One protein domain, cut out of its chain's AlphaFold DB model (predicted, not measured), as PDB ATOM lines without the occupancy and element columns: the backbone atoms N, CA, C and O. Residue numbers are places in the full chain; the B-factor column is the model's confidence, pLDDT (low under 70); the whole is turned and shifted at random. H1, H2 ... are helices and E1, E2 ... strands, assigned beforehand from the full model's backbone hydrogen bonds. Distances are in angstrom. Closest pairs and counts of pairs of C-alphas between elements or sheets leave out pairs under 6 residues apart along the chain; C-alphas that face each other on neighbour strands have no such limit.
ATOM      1  N   LEU A   2      28.250 -13.302  38.524       63.44
ATOM      2  CA  LEU A   2      29.451 -13.835  39.219       63.44
ATOM      3  C   LEU A   2      29.229 -14.027  40.736       63.44
ATOM      4  O   LEU A   2      29.655 -15.033  41.291       63.44
ATOM      5  N   SER A   3      28.528 -13.087  41.377       64.38
ATOM      6  CA  SER A   3      28.082 -13.159  42.779       64.38
ATOM      7  C   SER A   3      27.252 -14.416  43.048       64.38
ATOM      8  O   SER A   3      27.545 -15.176  43.965       64.38
ATOM      9  N   GLU A   4      26.272 -14.678  42.183       73.44
ATOM     10  CA  GLU A   4      25.418 -15.874  42.233       73.44
ATOM     11  C   GLU A   4      26.219 -17.173  42.058       73.44
ATOM     12  O   GLU A   4      25.957 -18.156  42.749       73.44
ATOM     13  N   LEU A   5      27.221 -17.179  41.171       72.69
ATOM     14  CA  LEU A   5      28.076 -18.346  40.945       72.69
ATOM     15  C   LEU A   5      28.953 -18.651  42.171       72.69
ATOM     16  O   LEU A   5      29.060 -19.804  42.581       72.69
ATOM     17  N   ILE A   6      29.551 -17.621  42.780       70.62
ATOM     18  CA  ILE A   6      30.378 -17.762  43.987       70.62
ATOM     19  C   ILE A   6      29.520 -18.240  45.158       70.62
ATOM     20  O   ILE A   6      29.903 -19.190  45.831       70.62
ATOM     21  N   HIS A   7      28.339 -17.652  45.362       76.00
ATOM     22  CA  HIS A   7      27.451 -18.058  46.449       76.00
ATOM     23  C   HIS A   7      26.949 -19.502  46.282       76.00
ATOM     24  O   HIS A   7      26.898 -20.251  47.252       76.00
ATOM     25  N   LYS A   8      26.668 -19.940  45.044       86.44
ATOM     26  CA  LYS A   8      26.290 -21.331  44.745       86.44
ATOM     27  C   LYS A   8      27.382 -22.342  45.112       86.44
ATOM     28  O   LYS A   8      27.062 -23.447  45.539       86.44
ATOM     29  N   HIS A   9      28.652 -21.996  44.907       86.88
ATOM     30  CA  HIS A   9      29.782 -22.908  45.128       86.88
ATOM     31  C   HIS A   9      30.481 -22.714  46.484       86.88
ATOM     32  O   HIS A   9      31.270 -23.564  46.895       86.88
ATOM     33  N   SER A  10      30.221 -21.612  47.184       78.31
ATOM     34  CA  SER A  10      30.829 -21.272  48.474       78.31
ATOM     35  C   SER A  10      29.888 -20.346  49.263       78.31
ATOM     36  O   SER A  10      30.109 -19.134  49.293       78.31
ATOM     37  N   PRO A  11      28.821 -20.885  49.879       78.69
ATOM     38  CA  PRO A  11      27.772 -20.079  50.509       78.69
ATOM     39  C   PRO A  11      28.268 -19.257  51.707       78.69
ATOM     40  O   PRO A  11      27.742 -18.172  51.947       78.69
ATOM     41  N   ASP A  12      29.319 -19.719  52.394       82.69
ATOM     42  CA  ASP A  12      29.947 -19.017  53.524       82.69
ATOM     43  C   ASP A  12      30.869 -17.868  53.086       82.69
ATOM     44  O   ASP A  12      31.294 -17.041  53.897       82.69
ATOM     45  N   THR A  13      31.194 -17.789  51.793       73.69
ATOM     46  CA  THR A  13      31.989 -16.689  51.258       73.69
ATOM     47  C   THR A  13      31.113 -15.448  51.172       73.69
ATOM     48  O   THR A  13      30.248 -15.332  50.301       73.69
ATOM     49  N   LEU A  14      31.383 -14.473  52.045       63.19
ATOM     50  CA  LEU A  14      30.798 -13.141  51.950       63.19
ATOM     51  C   LEU A  14      31.320 -12.449  50.683       63.19
ATOM     52  O   LEU A  14      32.365 -11.795  50.683       63.19
ATOM     53  N   TYR A  15      30.584 -12.590  49.584       59.38
ATOM     54  CA  TYR A  15      30.823 -11.799  48.391       59.38
ATOM     55  C   TYR A  15      30.260 -10.399  48.621       59.38
ATOM     56  O   TYR A  15      29.065 -10.152  48.469       59.38
ATOM     57  N   ILE A  16      31.134  -9.469  48.995       59.69
ATOM     58  CA  ILE A  16      30.799  -8.052  48.924       59.69
ATOM     59  C   ILE A  16      30.790  -7.715  47.438       59.69
ATOM     60  O   ILE A  16      31.845  -7.550  46.821       59.69
ATOM     61  N   GLU A  17      29.595  -7.667  46.854       55.56
ATOM     62  CA  GLU A  17      29.407  -7.129  45.517       55.56
ATOM     63  C   GLU A  17      29.903  -5.685  45.574       55.56
ATOM     64  O   GLU A  17      29.269  -4.810  46.164       55.56
ATOM     65  N   SER A  18      31.118  -5.448  45.061       53.59
ATOM     66  CA  SER A  18      31.584  -4.083  44.883       53.59
ATOM     67  C   SER A  18      30.541  -3.443  43.989       53.59
ATOM     68  O   SER A  18      30.251  -3.978  42.919       53.59
ATOM     69  N   ASP A  19      29.884  -2.400  44.490       50.75
ATOM     70  CA  ASP A  19      28.771  -1.728  43.831       50.75
ATOM     71  C   ASP A  19      29.295  -1.213  42.477       50.75
ATOM     72  O   ASP A  19      29.825  -0.106  42.373       50.75
ATOM     73  N   ARG A  20      29.259  -2.065  41.438       50.06
ATOM     74  CA  ARG A  20      29.908  -1.836  40.131       50.06
ATOM     75  C   ARG A  20      29.352  -0.579  39.463       50.06
ATOM     76  O   ARG A  20      29.976  -0.024  38.562       50.06
ATOM     77  N   HIS A  21      28.192  -0.131  39.936       45.47
ATOM     78  CA  HIS A  21      27.453   1.031  39.478       45.47
ATOM     79  C   HIS A  21      27.749   2.307  40.270       45.47
ATOM     80  O   HIS A  21      27.381   3.390  39.824       45.47
ATOM     81  N   LYS A  22      28.477   2.218  41.386       47.44
ATOM     82  CA  LYS A  22      28.988   3.380  42.111       47.44
ATOM     83  C   LYS A  22      30.504   3.333  42.101       47.44
ATOM     84  O   LYS A  22      31.149   3.148  43.131       47.44
ATOM     85  N   PHE A  23      31.078   3.600  40.926       53.34
ATOM     86  CA  PHE A  23      32.364   4.288  40.885       53.34
ATOM     87  C   PHE A  23      32.145   5.620  41.596       53.34
ATOM     88  O   PHE A  23      31.703   6.611  41.019       53.34
ATOM     89  N   ARG A  24      32.312   5.576  42.912       59.47
ATOM     90  CA  ARG A  24      32.107   6.701  43.792       59.47
ATOM     91  C   ARG A  24      33.106   7.754  43.352       59.47
ATOM     92  O   ARG A  24      34.311   7.554  43.476       59.47
ATOM     93  N   ALA A  25      32.616   8.848  42.769       64.06
ATOM     94  CA  ALA A  25      33.462   9.991  42.433       64.06
ATOM     95  C   ALA A  25      34.208  10.501  43.686       64.06
ATOM     96  O   ALA A  25      35.291  11.068  43.578       64.06
ATOM     97  N   ASP A  26      33.656  10.210  44.868       71.62
ATOM     98  CA  ASP A  26      34.185  10.443  46.209       71.62
ATOM     99  C   ASP A  26      35.119   9.336  46.744       71.62
ATOM    100  O   ASP A  26      35.542   9.403  47.900       71.62
ATOM    101  N   ALA A  27      35.473   8.317  45.951       77.69
ATOM    102  CA  ALA A  27      36.417   7.289  46.379       77.69
ATOM    103  C   ALA A  27      37.783   7.920  46.695       77.69
ATOM    104  O   ALA A  27      38.476   8.440  45.812       77.69
ATOM    105  N   LYS A  28      38.160   7.868  47.979       86.44
ATOM    106  CA  LYS A  28      39.452   8.355  48.468       86.44
ATOM    107  C   LYS A  28      40.588   7.527  47.878       86.44
ATOM    108  O   LYS A  28      40.464   6.318  47.688       86.44
ATOM    109  N   ASN A  29      41.715   8.188  47.650       91.62
ATOM    110  CA  ASN A  29      42.950   7.522  47.259       91.62
ATOM    111  C   ASN A  29      43.432   6.613  48.394       91.62
ATOM    112  O   ASN A  29      43.154   6.881  49.562       91.62
ATOM    113  N   LEU A  30      44.144   5.538  48.071       95.62
ATOM    114  CA  LEU A  30      44.705   4.634  49.070       95.62
ATOM    115  C   LEU A  30      46.200   4.907  49.241       95.62
ATOM    116  O   LEU A  30      46.966   4.781  48.286       95.62
ATOM    117  N   PHE A  31      46.615   5.230  50.465       96.00
ATOM    118  CA  PHE A  31      48.016   5.277  50.861       96.00
ATOM    119  C   PHE A  31      48.366   4.038  51.684       96.00
ATOM    120  O   PHE A  31      47.881   3.849  52.802       96.00
ATOM    121  N   PHE A  32      49.230   3.196  51.136       97.50
ATOM    122  CA  PHE A  32      49.732   1.997  51.778       97.50
ATOM    123  C   PHE A  32      51.100   2.255  52.415       97.50
ATOM    124  O   PHE A  32      52.121   2.379  51.736       97.50
ATOM    125  N   TYR A  33      51.123   2.304  53.744       96.69
ATOM    126  CA  TYR A  33      52.349   2.267  54.531       96.69
ATOM    127  C   TYR A  33      52.962   0.876  54.424       96.69
ATOM    128  O   TYR A  33      52.597  -0.046  55.159       96.69
ATOM    129  N   HIS A  34      53.878   0.717  53.475       96.06
ATOM    130  CA  HIS A  34      54.543  -0.544  53.220       96.06
ATOM    131  C   HIS A  34      55.643  -0.719  54.261       96.06
ATOM    132  O   HIS A  34      56.652  -0.029  54.248       96.06
ATOM    133  N   LEU A  35      55.434  -1.648  55.189       95.06
ATOM    134  CA  LEU A  35      56.435  -2.004  56.185       95.06
ATOM    135  C   LEU A  35      57.324  -3.128  55.651       95.06
ATOM    136  O   LEU A  35      56.832  -4.138  55.141       95.06
ATOM    137  N   ASN A  36      58.639  -2.997  55.814       94.31
ATOM    138  CA  ASN A  36      59.581  -4.026  55.383       94.31
ATOM    139  C   ASN A  36      59.276  -5.398  56.014       94.31
ATOM    140  O   ASN A  36      59.201  -5.547  57.236       94.31
ATOM    141  N   ARG A  37      59.164  -6.409  55.141       95.19
ATOM    142  CA  ARG A  37      58.990  -7.850  55.447       95.19
ATOM    143  C   ARG A  37      57.693  -8.238  56.121       95.19
ATOM    144  O   ARG A  37      57.624  -9.230  56.844       95.19
ATOM    145  N   THR A  38      56.652  -7.497  55.798       96.44
ATOM    146  CA  THR A  38      55.284  -7.773  56.238       96.44
ATOM    147  C   THR A  38      54.429  -8.442  55.161       96.44
ATOM    148  O   THR A  38      53.241  -8.632  55.359       96.44
ATOM    149  N   GLY A  39      55.013  -8.807  54.013       95.44
ATOM    150  CA  GLY A  39      54.253  -9.299  52.858       95.44
ATOM    151  C   GLY A  39      53.622  -8.182  52.019       95.44
ATOM    152  O   GLY A  39      52.814  -8.457  51.138       95.44
ATOM    153  N   GLY A  40      54.009  -6.921  52.239       95.56
ATOM    154  CA  GLY A  40      53.431  -5.781  51.525       95.56
ATOM    155  C   GLY A  40      53.590  -5.814  50.001       95.56
ATOM    156  O   GLY A  40      52.738  -5.272  49.309       95.56
ATOM    157  N   LEU A  41      54.595  -6.505  49.445       94.25
ATOM    158  CA  LEU A  41      54.691  -6.726  47.990       94.25
ATOM    159  C   LEU A  41      53.543  -7.584  47.444       94.25
ATOM    160  O   LEU A  41      53.032  -7.288  46.367       94.25
ATOM    161  N   THR A  42      53.108  -8.601  48.190       96.44
ATOM    162  CA  THR A  42      51.975  -9.464  47.822       96.44
ATOM    163  C   THR A  42      50.661  -8.687  47.815       96.44
ATOM    164  O   THR A  42      49.762  -9.011  47.050       96.44
ATOM    165  N   PHE A  43      50.560  -7.625  48.616       94.94
ATOM    166  CA  PHE A  43      49.433  -6.695  48.586       94.94
ATOM    167  C   PHE A  43      49.560  -5.652  47.464       94.94
ATOM    168  O   PHE A  43      48.609  -5.389  46.735       94.94
ATOM    169  N   PHE A  44      50.750  -5.074  47.293       95.06
ATOM    170  CA  PHE A  44      51.024  -4.002  46.336       95.06
ATOM    171  C   PHE A  44      50.931  -4.462  44.874       95.06
ATOM    172  O   PHE A  44      50.281  -3.798  44.063       95.06
ATOM    173  N   ASN A  45      51.565  -5.586  44.524       95.25
ATOM    174  CA  ASN A  45      51.696  -6.024  43.132       95.25
ATOM    175  C   ASN A  45      50.338  -6.280  42.453       95.25
ATOM    176  O   ASN A  45      50.132  -5.739  41.366       95.25
ATOM    177  N   PRO A  46      49.383  -7.022  43.055       96.00
ATOM    178  CA  PRO A  46      48.077  -7.242  42.434       96.00
ATOM    179  C   PRO A  46      47.311  -5.945  42.173       96.00
ATOM    180  O   PRO A  46      46.681  -5.813  41.126       96.00
ATOM    181  N   ILE A  47      47.405  -4.962  43.078       94.25
ATOM    182  CA  ILE A  47      46.751  -3.658  42.911       94.25
ATOM    183  C   ILE A  47      47.345  -2.921  41.708       94.25
ATOM    184  O   ILE A  47      46.604  -2.472  40.837       94.25
ATOM    185  N   VAL A  48      48.676  -2.835  41.615       94.31
ATOM    186  CA  VAL A  48      49.346  -2.171  40.485       94.31
ATOM    187  C   VAL A  48      49.039  -2.872  39.162       94.31
ATOM    188  O   VAL A  48      48.731  -2.206  38.174       94.31
ATOM    189  N   ILE A  49      49.065  -4.206  39.140       94.81
ATOM    190  CA  ILE A  49      48.709  -4.997  37.955       94.81
ATOM    191  C   ILE A  49      47.262  -4.710  37.537       94.81
ATOM    192  O   ILE A  49      47.012  -4.438  36.363       94.81
ATOM    193  N   ALA A  50      46.321  -4.693  38.484       92.81
ATOM    194  CA  ALA A  50      44.921  -4.380  38.211       92.81
ATOM    195  C   ALA A  50      44.741  -2.952  37.669       92.81
ATOM    196  O   ALA A  50      43.989  -2.749  36.711       92.81
ATOM    197  N   CYS A  51      45.454  -1.963  38.219       91.38
ATOM    198  CA  CYS A  51      45.451  -0.593  37.701       91.38
ATOM    199  C   CYS A  51      45.988  -0.528  36.265       91.38
ATOM    200  O   CYS A  51      45.355   0.084  35.404       91.38
ATOM    201  N   ASN A  52      47.107  -1.199  35.980       91.56
ATOM    202  CA  ASN A  52      47.704  -1.236  34.643       91.56
ATOM    203  C   ASN A  52      46.780  -1.903  33.621       91.56
ATOM    204  O   ASN A  52      46.565  -1.362  32.538       91.56
ATOM    205  N   PHE A  53      46.187  -3.042  33.979       91.81
ATOM    206  CA  PHE A  53      45.217  -3.729  33.134       91.81
ATOM    207  C   PHE A  53      43.987  -2.852  32.861       91.81
ATOM    208  O   PHE A  53      43.552  -2.710  31.719       91.81
ATOM    209  N   THR A  54      43.473  -2.175  33.891       88.69
ATOM    210  CA  THR A  54      42.350  -1.238  33.748       88.69
ATOM    211  C   THR A  54      42.700  -0.081  32.813       88.69
ATOM    212  O   THR A  54      41.898   0.270  31.952       88.69
ATOM    213  N   ASN A  55      43.907   0.479  32.916       90.00
ATOM    214  CA  ASN A  55      44.369   1.541  32.020       90.00
ATOM    215  C   ASN A  55      44.416   1.088  30.557       90.00
ATOM    216  O   ASN A  55      43.997   1.838  29.676       90.00
ATOM    217  N   GLN A  56      44.865  -0.143  30.293       89.38
ATOM    218  CA  GLN A  56      44.856  -0.710  28.940       89.38
ATOM    219  C   GLN A  56      43.431  -0.845  28.390       89.38
ATOM    220  O   GLN A  56      43.189  -0.533  27.223       89.38
ATOM    221  N   LEU A  57      42.471  -1.267  29.219       87.50
ATOM    222  CA  LEU A  57      41.063  -1.335  28.825       87.50
ATOM    223  C   LEU A  57      40.475   0.057  28.560       87.50
ATOM    224  O   LEU A  57      39.822   0.256  27.539       87.50
ATOM    225  N   LEU A  58      40.737   1.034  29.434       85.50
ATOM    226  CA  LEU A  58      40.249   2.408  29.275       85.50
ATOM    227  C   LEU A  58      40.769   3.053  27.986       85.50
ATOM    228  O   LEU A  58      39.979   3.655  27.256       85.50
ATOM    229  N   ALA A  59      42.048   2.845  27.658       87.75
ATOM    230  CA  ALA A  59      42.650   3.331  26.419       87.75
ATOM    231  C   ALA A  59      41.916   2.804  25.172       87.75
ATOM    232  O   ALA A  59      41.652   3.565  24.244       87.75
ATOM    233  N   ARG A  60      41.491   1.531  25.177       88.50
ATOM    234  CA  ARG A  60      40.700   0.938  24.078       88.50
ATOM    235  C   ARG A  60      39.300   1.542  23.944       88.50
ATOM    236  O   ARG A  60      38.725   1.496  22.865       88.50
ATOM    237  N   THR A  61      38.757   2.112  25.018       87.69
ATOM    238  CA  THR A  61      37.445   2.787  25.012       87.69
ATOM    239  C   THR A  61      37.522   4.281  24.673       87.69
ATOM    240  O   THR A  61      36.500   4.960  24.718       87.69
ATOM    241  N   GLY A  62      38.716   4.820  24.387       86.62
ATOM    242  CA  GLY A  62      38.925   6.256  24.157       86.62
ATOM    243  C   GLY A  62      38.828   7.124  25.421       86.62
ATOM    244  O   GLY A  62      38.787   8.350  25.330       86.62
ATOM    245  N   ARG A  63      38.786   6.519  26.617       81.44
ATOM    246  CA  ARG A  63      38.773   7.243  27.898       81.44
ATOM    247  C   ARG A  63      40.209   7.547  28.335       81.44
ATOM    248  O   ARG A  63      40.939   6.650  28.740       81.44
ATOM    249  N   ASN A  64      40.583   8.827  28.330       72.50
ATOM    250  CA  ASN A  64      41.956   9.295  28.588       72.50
ATOM    251  C   ASN A  64      42.276   9.623  30.059       72.50
ATOM    252  O   ASN A  64      43.086  10.504  30.337       72.50
ATOM    253  N   GLN A  65      41.664   8.937  31.025       81.75
ATOM    254  CA  GLN A  65      41.978   9.154  32.443       81.75
ATOM    255  C   GLN A  65      42.693   7.935  33.032       81.75
ATOM    256  O   GLN A  65      42.028   7.042  33.559       81.75
ATOM    257  N   PRO A  66      44.036   7.864  32.942       87.06
ATOM    258  CA  PRO A  66      44.778   6.756  33.516       87.06
ATOM    259  C   PRO A  66      44.694   6.788  35.045       87.06
ATOM    260  O   PRO A  66      44.903   7.819  35.689       87.06
ATOM    261  N   ILE A  67      44.449   5.624  35.632       90.06
ATOM    262  CA  ILE A  67      44.629   5.349  37.050       90.06
ATOM    263  C   ILE A  67      46.130   5.383  37.334       90.06
ATOM    264  O   ILE A  67      46.872   4.493  36.918       90.06
ATOM    265  N   LYS A  68      46.583   6.424  38.031       91.50
ATOM    266  CA  LYS A  68      47.991   6.580  38.402       91.50
ATOM    267  C   LYS A  68      48.277   5.865  39.717       91.50
ATOM    268  O   LYS A  68      47.564   6.069  40.704       91.50
ATOM    269  N   THR A  69      49.353   5.085  39.738       93.38
ATOM    270  CA  THR A  69      49.920   4.493  40.954       93.38
ATOM    271  C   THR A  69      51.328   5.017  41.192       93.38
ATOM    272  O   THR A  69      52.054   5.260  40.229       93.38
ATOM    273  N   ALA A  70      51.730   5.163  42.450       92.69
ATOM    274  CA  ALA A  70      53.073   5.603  42.810       92.69
ATOM    275  C   ALA A  70      53.687   4.715  43.888       92.69
ATOM    276  O   ALA A  70      52.989   4.138  44.727       92.69
ATOM    277  N   ARG A  71      55.018   4.667  43.891       91.50
ATOM    278  CA  ARG A  71      55.791   4.068  44.966       91.50
ATOM    279  C   ARG A  71      56.813   5.063  45.504       91.50
ATOM    280  O   ARG A  71      57.604   5.585  44.732       91.50
ATOM    281  N   VAL A  72      56.764   5.333  46.802       88.69
ATOM    282  CA  VAL A  72      57.645   6.265  47.506       88.69
ATOM    283  C   VAL A  72      58.738   5.460  48.196       88.69
ATOM    284  O   VAL A  72      58.548   4.941  49.297       88.69
ATOM    285  N   ASP A  73      59.867   5.352  47.509       82.12
ATOM    286  CA  ASP A  73      61.112   4.776  48.013       82.12
ATOM    287  C   ASP A  73      62.203   5.866  47.941       82.12
ATOM    288  O   ASP A  73      61.990   6.900  47.305       82.12
ATOM    289  N   GLU A  74      63.387   5.641  48.523       58.56
ATOM    290  CA  GLU A  74      64.537   6.570  48.425       58.56
ATOM    291  C   GLU A  74      64.940   6.883  46.967       58.56
ATOM    292  O   GLU A  74      65.491   7.942  46.686       58.56
ATOM    293  N   THR A  75      64.608   5.991  46.028       59.22
ATOM    294  CA  THR A  75      64.836   6.127  44.577       59.22
ATOM    295  C   THR A  75      63.547   6.339  43.768       59.22
ATOM    296  O   THR A  75      63.556   6.230  42.541       59.22
ATOM    297  N   GLY A  76      62.419   6.593  44.439       59.72
ATOM    298  CA  GLY A  76      61.102   6.748  43.818       59.72
ATOM    299  C   GLY A  76      60.932   8.051  43.015       59.72
ATOM    300  O   GLY A  76      61.881   8.817  42.842       59.72
ATOM    301  N   PRO A  77      59.710   8.342  42.522       62.19
ATOM    302  CA  PRO A  77      59.410   9.628  41.910       62.19
ATOM    303  C   PRO A  77      59.807  10.743  42.875       62.19
ATOM    304  O   PRO A  77      59.548  10.639  44.077       62.19
ATOM    305  N   SER A  78      60.387  11.823  42.346       72.12
ATOM    306  CA  SER A  78      60.665  13.004  43.156       72.12
ATOM    307  C   SER A  78      59.398  13.419  43.904       72.12
ATOM    308  O   SER A  78      58.288  13.324  43.371       72.12
ATOM    309  N   LEU A  79      59.546  13.901  45.138       78.88
ATOM    310  CA  LEU A  79      58.419  14.407  45.922       78.88
ATOM    311  C   LEU A  79      57.570  15.391  45.096       78.88
ATOM    312  O   LEU A  79      56.348  15.315  45.117       78.88
ATOM    313  N   SER A  80      58.204  16.220  44.261       78.38
ATOM    314  CA  SER A  80      57.518  17.108  43.315       78.38
ATOM    315  C   SER A  80      56.546  16.387  42.369       78.38
ATOM    316  O   SER A  80      55.431  16.866  42.173       78.38
ATOM    317  N   ASN A  81      56.898  15.212  41.839       82.25
ATOM    318  CA  ASN A  81      56.006  14.418  40.990       82.25
ATOM    319  C   ASN A  81      54.811  13.851  41.760       82.25
ATOM    320  O   ASN A  81      53.712  13.792  41.201       82.25
ATOM    321  N   LEU A  82      55.020  13.454  43.020       83.75
ATOM    322  CA  LEU A  82      53.953  12.978  43.907       83.75
ATOM    323  C   LEU A  82      52.955  14.091  44.235       83.75
ATOM    324  O   LEU A  82      51.757  13.840  44.314       83.75
ATOM    325  N   LEU A  83      53.448  15.321  44.393       82.00
ATOM    326  CA  LEU A  83      52.632  16.496  44.693       82.00
ATOM    327  C   LEU A  83      51.887  17.038  43.464       82.00
ATOM    328  O   LEU A  83      50.795  17.587  43.599       82.00
ATOM    329  N   ALA A  84      52.461  16.879  42.269       85.50
ATOM    330  CA  ALA A  84      51.906  17.416  41.028       85.50
ATOM    331  C   ALA A  84      50.718  16.614  40.470       85.50
ATOM    332  O   ALA A  84      49.983  17.119  39.620       85.50
ATOM    333  N   HIS A  85      50.516  15.370  40.912       86.38
ATOM    334  CA  HIS A  85      49.543  14.464  40.307       86.38
ATOM    335  C   HIS A  85      48.632  13.794  41.331       86.38
ATOM    336  O   HIS A  85      49.043  13.458  42.436       86.38
ATOM    337  N   ASP A  86      47.398  13.517  40.910       88.12
ATOM    338  CA  ASP A  86      46.464  12.709  41.687       88.12
ATOM    339  C   ASP A  86      46.701  11.219  41.407       88.12
ATOM    340  O   ASP A  86      46.503  10.729  40.291       88.12
ATOM    341  N   PHE A  87      47.144  10.494  42.434       92.06
ATOM    342  CA  PHE A  87      47.358   9.049  42.396       92.06
ATOM    343  C   PHE A  87      46.229   8.335  43.122       92.06
ATOM    344  O   PHE A  87      45.870   8.718  44.228       92.06
ATOM    345  N   ARG A  88      45.704   7.254  42.539       92.94
ATOM    346  CA  ARG A  88      44.664   6.433  43.183       92.94
ATOM    347  C   ARG A  88      45.233   5.476  44.220       92.94
ATOM    348  O   ARG A  88      44.543   5.130  45.176       92.94
ATOM    349  N   PHE A  89      46.488   5.078  44.040       95.50
ATOM    350  CA  PHE A  89      47.200   4.201  44.953       95.50
ATOM    351  C   PHE A  89      48.650   4.651  45.095       95.50
ATOM    352  O   PHE A  89      49.367   4.788  44.104       95.50
ATOM    353  N   ILE A  90      49.079   4.878  46.329       94.88
ATOM    354  CA  ILE A  90      50.460   5.207  46.670       94.88
ATOM    355  C   ILE A  90      50.924   4.197  47.712       94.88
ATOM    356  O   ILE A  90      50.197   3.910  48.655       94.88
ATOM    357  N   SER A  91      52.133   3.670  47.565       95.62
ATOM    358  CA  SER A  91      52.766   2.796  48.556       95.62
ATOM    359  C   SER A  91      54.146   3.323  48.901       95.62
ATOM    360  O   SER A  91      54.845   3.762  48.002       95.62
ATOM    361  N   GLY A  92      54.606   3.213  50.145       93.25
ATOM    362  CA  GLY A  92      55.981   3.611  50.460       93.25
ATOM    363  C   GLY A  92      56.502   3.121  51.798       93.25
ATOM    364  O   GLY A  92      55.722   2.886  52.723       93.25
ATOM    365  N   HIS A  93      57.828   3.004  51.888       92.81
ATOM    366  CA  HIS A  93      58.566   2.701  53.123       92.81
ATOM    367  C   HIS A  93      58.900   3.995  53.872       92.81
ATOM    368  O   HIS A  93      60.061   4.309  54.108       92.81
ATOM    369  N   VAL A  94      57.872   4.781  54.192       91.44
ATOM    370  CA  VAL A  94      58.006   6.127  54.774       91.44
ATOM    371  C   VAL A  94      57.372   6.209  56.157       91.44
ATOM    372  O   VAL A  94      56.524   5.390  56.519       91.44
ATOM    373  N   GLU A  95      57.768   7.220  56.927       93.19
ATOM    374  CA  GLU A  95      57.214   7.476  58.253       93.19
ATOM    375  C   GLU A  95      55.741   7.905  58.203       93.19
ATOM    376  O   GLU A  95      55.261   8.588  57.283       93.19
ATOM    377  N   PHE A  96      54.996   7.509  59.232       93.69
ATOM    378  CA  PHE A  96      53.613   7.897  59.418       93.69
ATOM    379  C   PHE A  96      53.488   9.413  59.509       93.69
ATOM    380  O   PHE A  96      54.224  10.086  60.223       93.69
ATOM    381  N   GLY A  97      52.525   9.950  58.766       90.75
ATOM    382  CA  GLY A  97      52.387  11.382  58.535       90.75
ATOM    383  C   GLY A  97      52.794  11.810  57.129       90.75
ATOM    384  O   GLY A  97      52.282  12.826  56.677       90.75
ATOM    385  N   PHE A  98      53.580  11.015  56.388       91.38
ATOM    386  CA  PHE A  98      53.940  11.357  55.005       91.38
ATOM    387  C   PHE A  98      52.722  11.640  54.105       91.38
ATOM    388  O   PHE A  98      52.744  12.560  53.292       91.38
ATOM    389  N   HIS A  99      51.620  10.900  54.282       92.44
ATOM    390  CA  HIS A  99      50.379  11.104  53.526       92.44
ATOM    391  C   HIS A  99      49.817  12.534  53.633       92.44
ATOM    392  O   HIS A  99      49.060  12.949  52.763       92.44
ATOM    393  N   LYS A 100      50.183  13.298  54.674       91.94
ATOM    394  CA  LYS A 100      49.760  14.693  54.864       91.94
ATOM    395  C   LYS A 100      50.373  15.644  53.839       91.94
ATOM    396  O   LYS A 100      49.845  16.731  53.646       91.94
ATOM    397  N   HIS A 101      51.467  15.250  53.189       88.69
ATOM    398  CA  HIS A 101      52.051  16.024  52.098       88.69
ATOM    399  C   HIS A 101      51.252  15.881  50.802       88.69
ATOM    400  O   HIS A 101      51.406  16.698  49.906       88.69
ATOM    401  N   LEU A 102      50.398  14.864  50.676       88.62
ATOM    402  CA  LEU A 102      49.653  14.621  49.448       88.62
ATOM    403  C   LEU A 102      48.544  15.653  49.256       88.62
ATOM    404  O   LEU A 102      47.863  16.045  50.200       88.62
ATOM    405  N   LYS A 103      48.311  16.022  47.994       86.62
ATOM    406  CA  LYS A 103      47.261  16.969  47.595       86.62
ATOM    407  C   LYS A 103      45.859  16.520  48.019       86.62
ATOM    408  O   LYS A 103      44.984  17.345  48.262       86.62
ATOM    409  N   THR A 104      45.635  15.210  48.073       87.19
ATOM    410  CA  THR A 104      44.326  14.602  48.304       87.19
ATOM    411  C   THR A 104      44.338  13.718  49.544       87.19
ATOM    412  O   THR A 104      45.224  12.882  49.741       87.19
ATOM    413  N   ALA A 105      43.309  13.883  50.380       89.62
ATOM    414  CA  ALA A 105      43.111  13.035  51.544       89.62
ATOM    415  C   ALA A 105      42.995  11.568  51.113       89.62
ATOM    416  O   ALA A 105      42.226  11.220  50.214       89.62
ATOM    417  N   SER A 106      43.761  10.712  51.782       93.06
ATOM    418  CA  SER A 106      43.856   9.295  51.451       93.06
ATOM    419  C   SER A 106      43.311   8.433  52.587       93.06
ATOM    420  O   SER A 106      43.484   8.750  53.763       93.06
ATOM    421  N   SER A 107      42.664   7.326  52.234       95.50
ATOM    422  CA  SER A 107      42.482   6.194  53.138       95.50
ATOM    423  C   SER A 107      43.846   5.568  53.402       95.50
ATOM    424  O   SER A 107      44.661   5.448  52.487       95.50
ATOM    425  N   LEU A 108      44.110   5.185  54.647       96.31
ATOM    426  CA  LEU A 108      45.402   4.641  55.054       96.31
ATOM    427  C   LEU A 108      45.283   3.136  55.263       96.31
ATOM    428  O   LEU A 108      44.321   2.667  55.865       96.31
ATOM    429  N   ALA A 109      46.278   2.392  54.796       97.38
ATOM    430  CA  ALA A 109      46.400   0.966  55.057       97.38
ATOM    431  C   ALA A 109      47.849   0.602  55.376       97.38
ATOM    432  O   ALA A 109      48.789   1.265  54.942       97.38
ATOM    433  N   THR A 110      48.031  -0.483  56.117       97.75
ATOM    434  CA  THR A 110      49.330  -1.114  56.343       97.75
ATOM    435  C   THR A 110      49.122  -2.605  56.591       97.75
ATOM    436  O   THR A 110      48.003  -3.038  56.866       97.75
ATOM    437  N   ILE A 111      50.192  -3.385  56.489       97.00
ATOM    438  CA  ILE A 111      50.212  -4.780  56.923       97.00
ATOM    439  C   ILE A 111      51.288  -4.891  57.990       97.00
ATOM    440  O   ILE A 111      52.424  -4.462  57.788       97.00
TER     441      ILE A 111
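Overview. This is residues 2 to 111 of the 207 residues of an uncharacterized protein of Deltaproteobacteria bacterium CG11_big_fil_rev_8_21_14_0_20_45_16 (UniProt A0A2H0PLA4). A small sheet of four parallel strands has the long helix H2 slanting over one face and running on past it, while the short helices H3 and H4 only graze the sheet. A long arm, residues 10 to 28, leads away to H1 and makes the length; residues 19 to 26 stick out free. The printed part has 110 residues with four named helices and four named strands, in the order H1 E1 H2 E2 H3 E3 H4 E4; the class is mixed, the sheet order E2 E3 E1 E4. It is loose, with a radius of gyration of the C-alphas of 16.3 A and spans of 48 by 38 by 22 A.

Along the chain. The strands are E2, residues 69 to 72, E3, 89 to 92, E1, 29 to 33, 13.0 A long, and E4, 106 to 110, 12.7 A, ending at C-alpha 110 (49.330, -1.114, 56.343). H2, residues 40 to 60, is 31.0 A long; H3 is 79 to 84, H4 98 to 101, and H1 2 to 9, beginning at C-alpha 2 (29.451, -13.835, 39.219).

Arrangement. N 70 and O 89 of E2 and E3 are 2.9 A apart, N 32 and O 90 of E1 and E3 2.8 A, and N 31 and O 107 of E1 and E4 2.8 A, within hydrogen-bond range. E2, H3, E3 form a strand-helix-strand unit, parallel neighbours with a helix between; E1, H2, E2 and E3, H4, E4 are split ones, with another strand between; the three crossovers are right-handed. H2 is on the sheet, in two layers, at a height of 8.5 A; its closest C-alphas to E2 are Val 48 and Thr 69, 6.7 A. H3 and H4 are close but not clearly touching, C-alphas 83 and 101 being 7.4 A apart. H1 is not on the sheet and is apart from H2. Every O i to N i+4 pair is within range in H1 and H3, 15 of 17 in H2; H4 is too short for one.

Size, cuts and confidence. The C-alphas farthest apart, Lys 8 and Ser 80, are 49.5 A apart. The printed part has no cut, and H1 to E1 is the long link. pLDDT is under 70 in residues 2 to 3, 14 to 25 and 74 to 77.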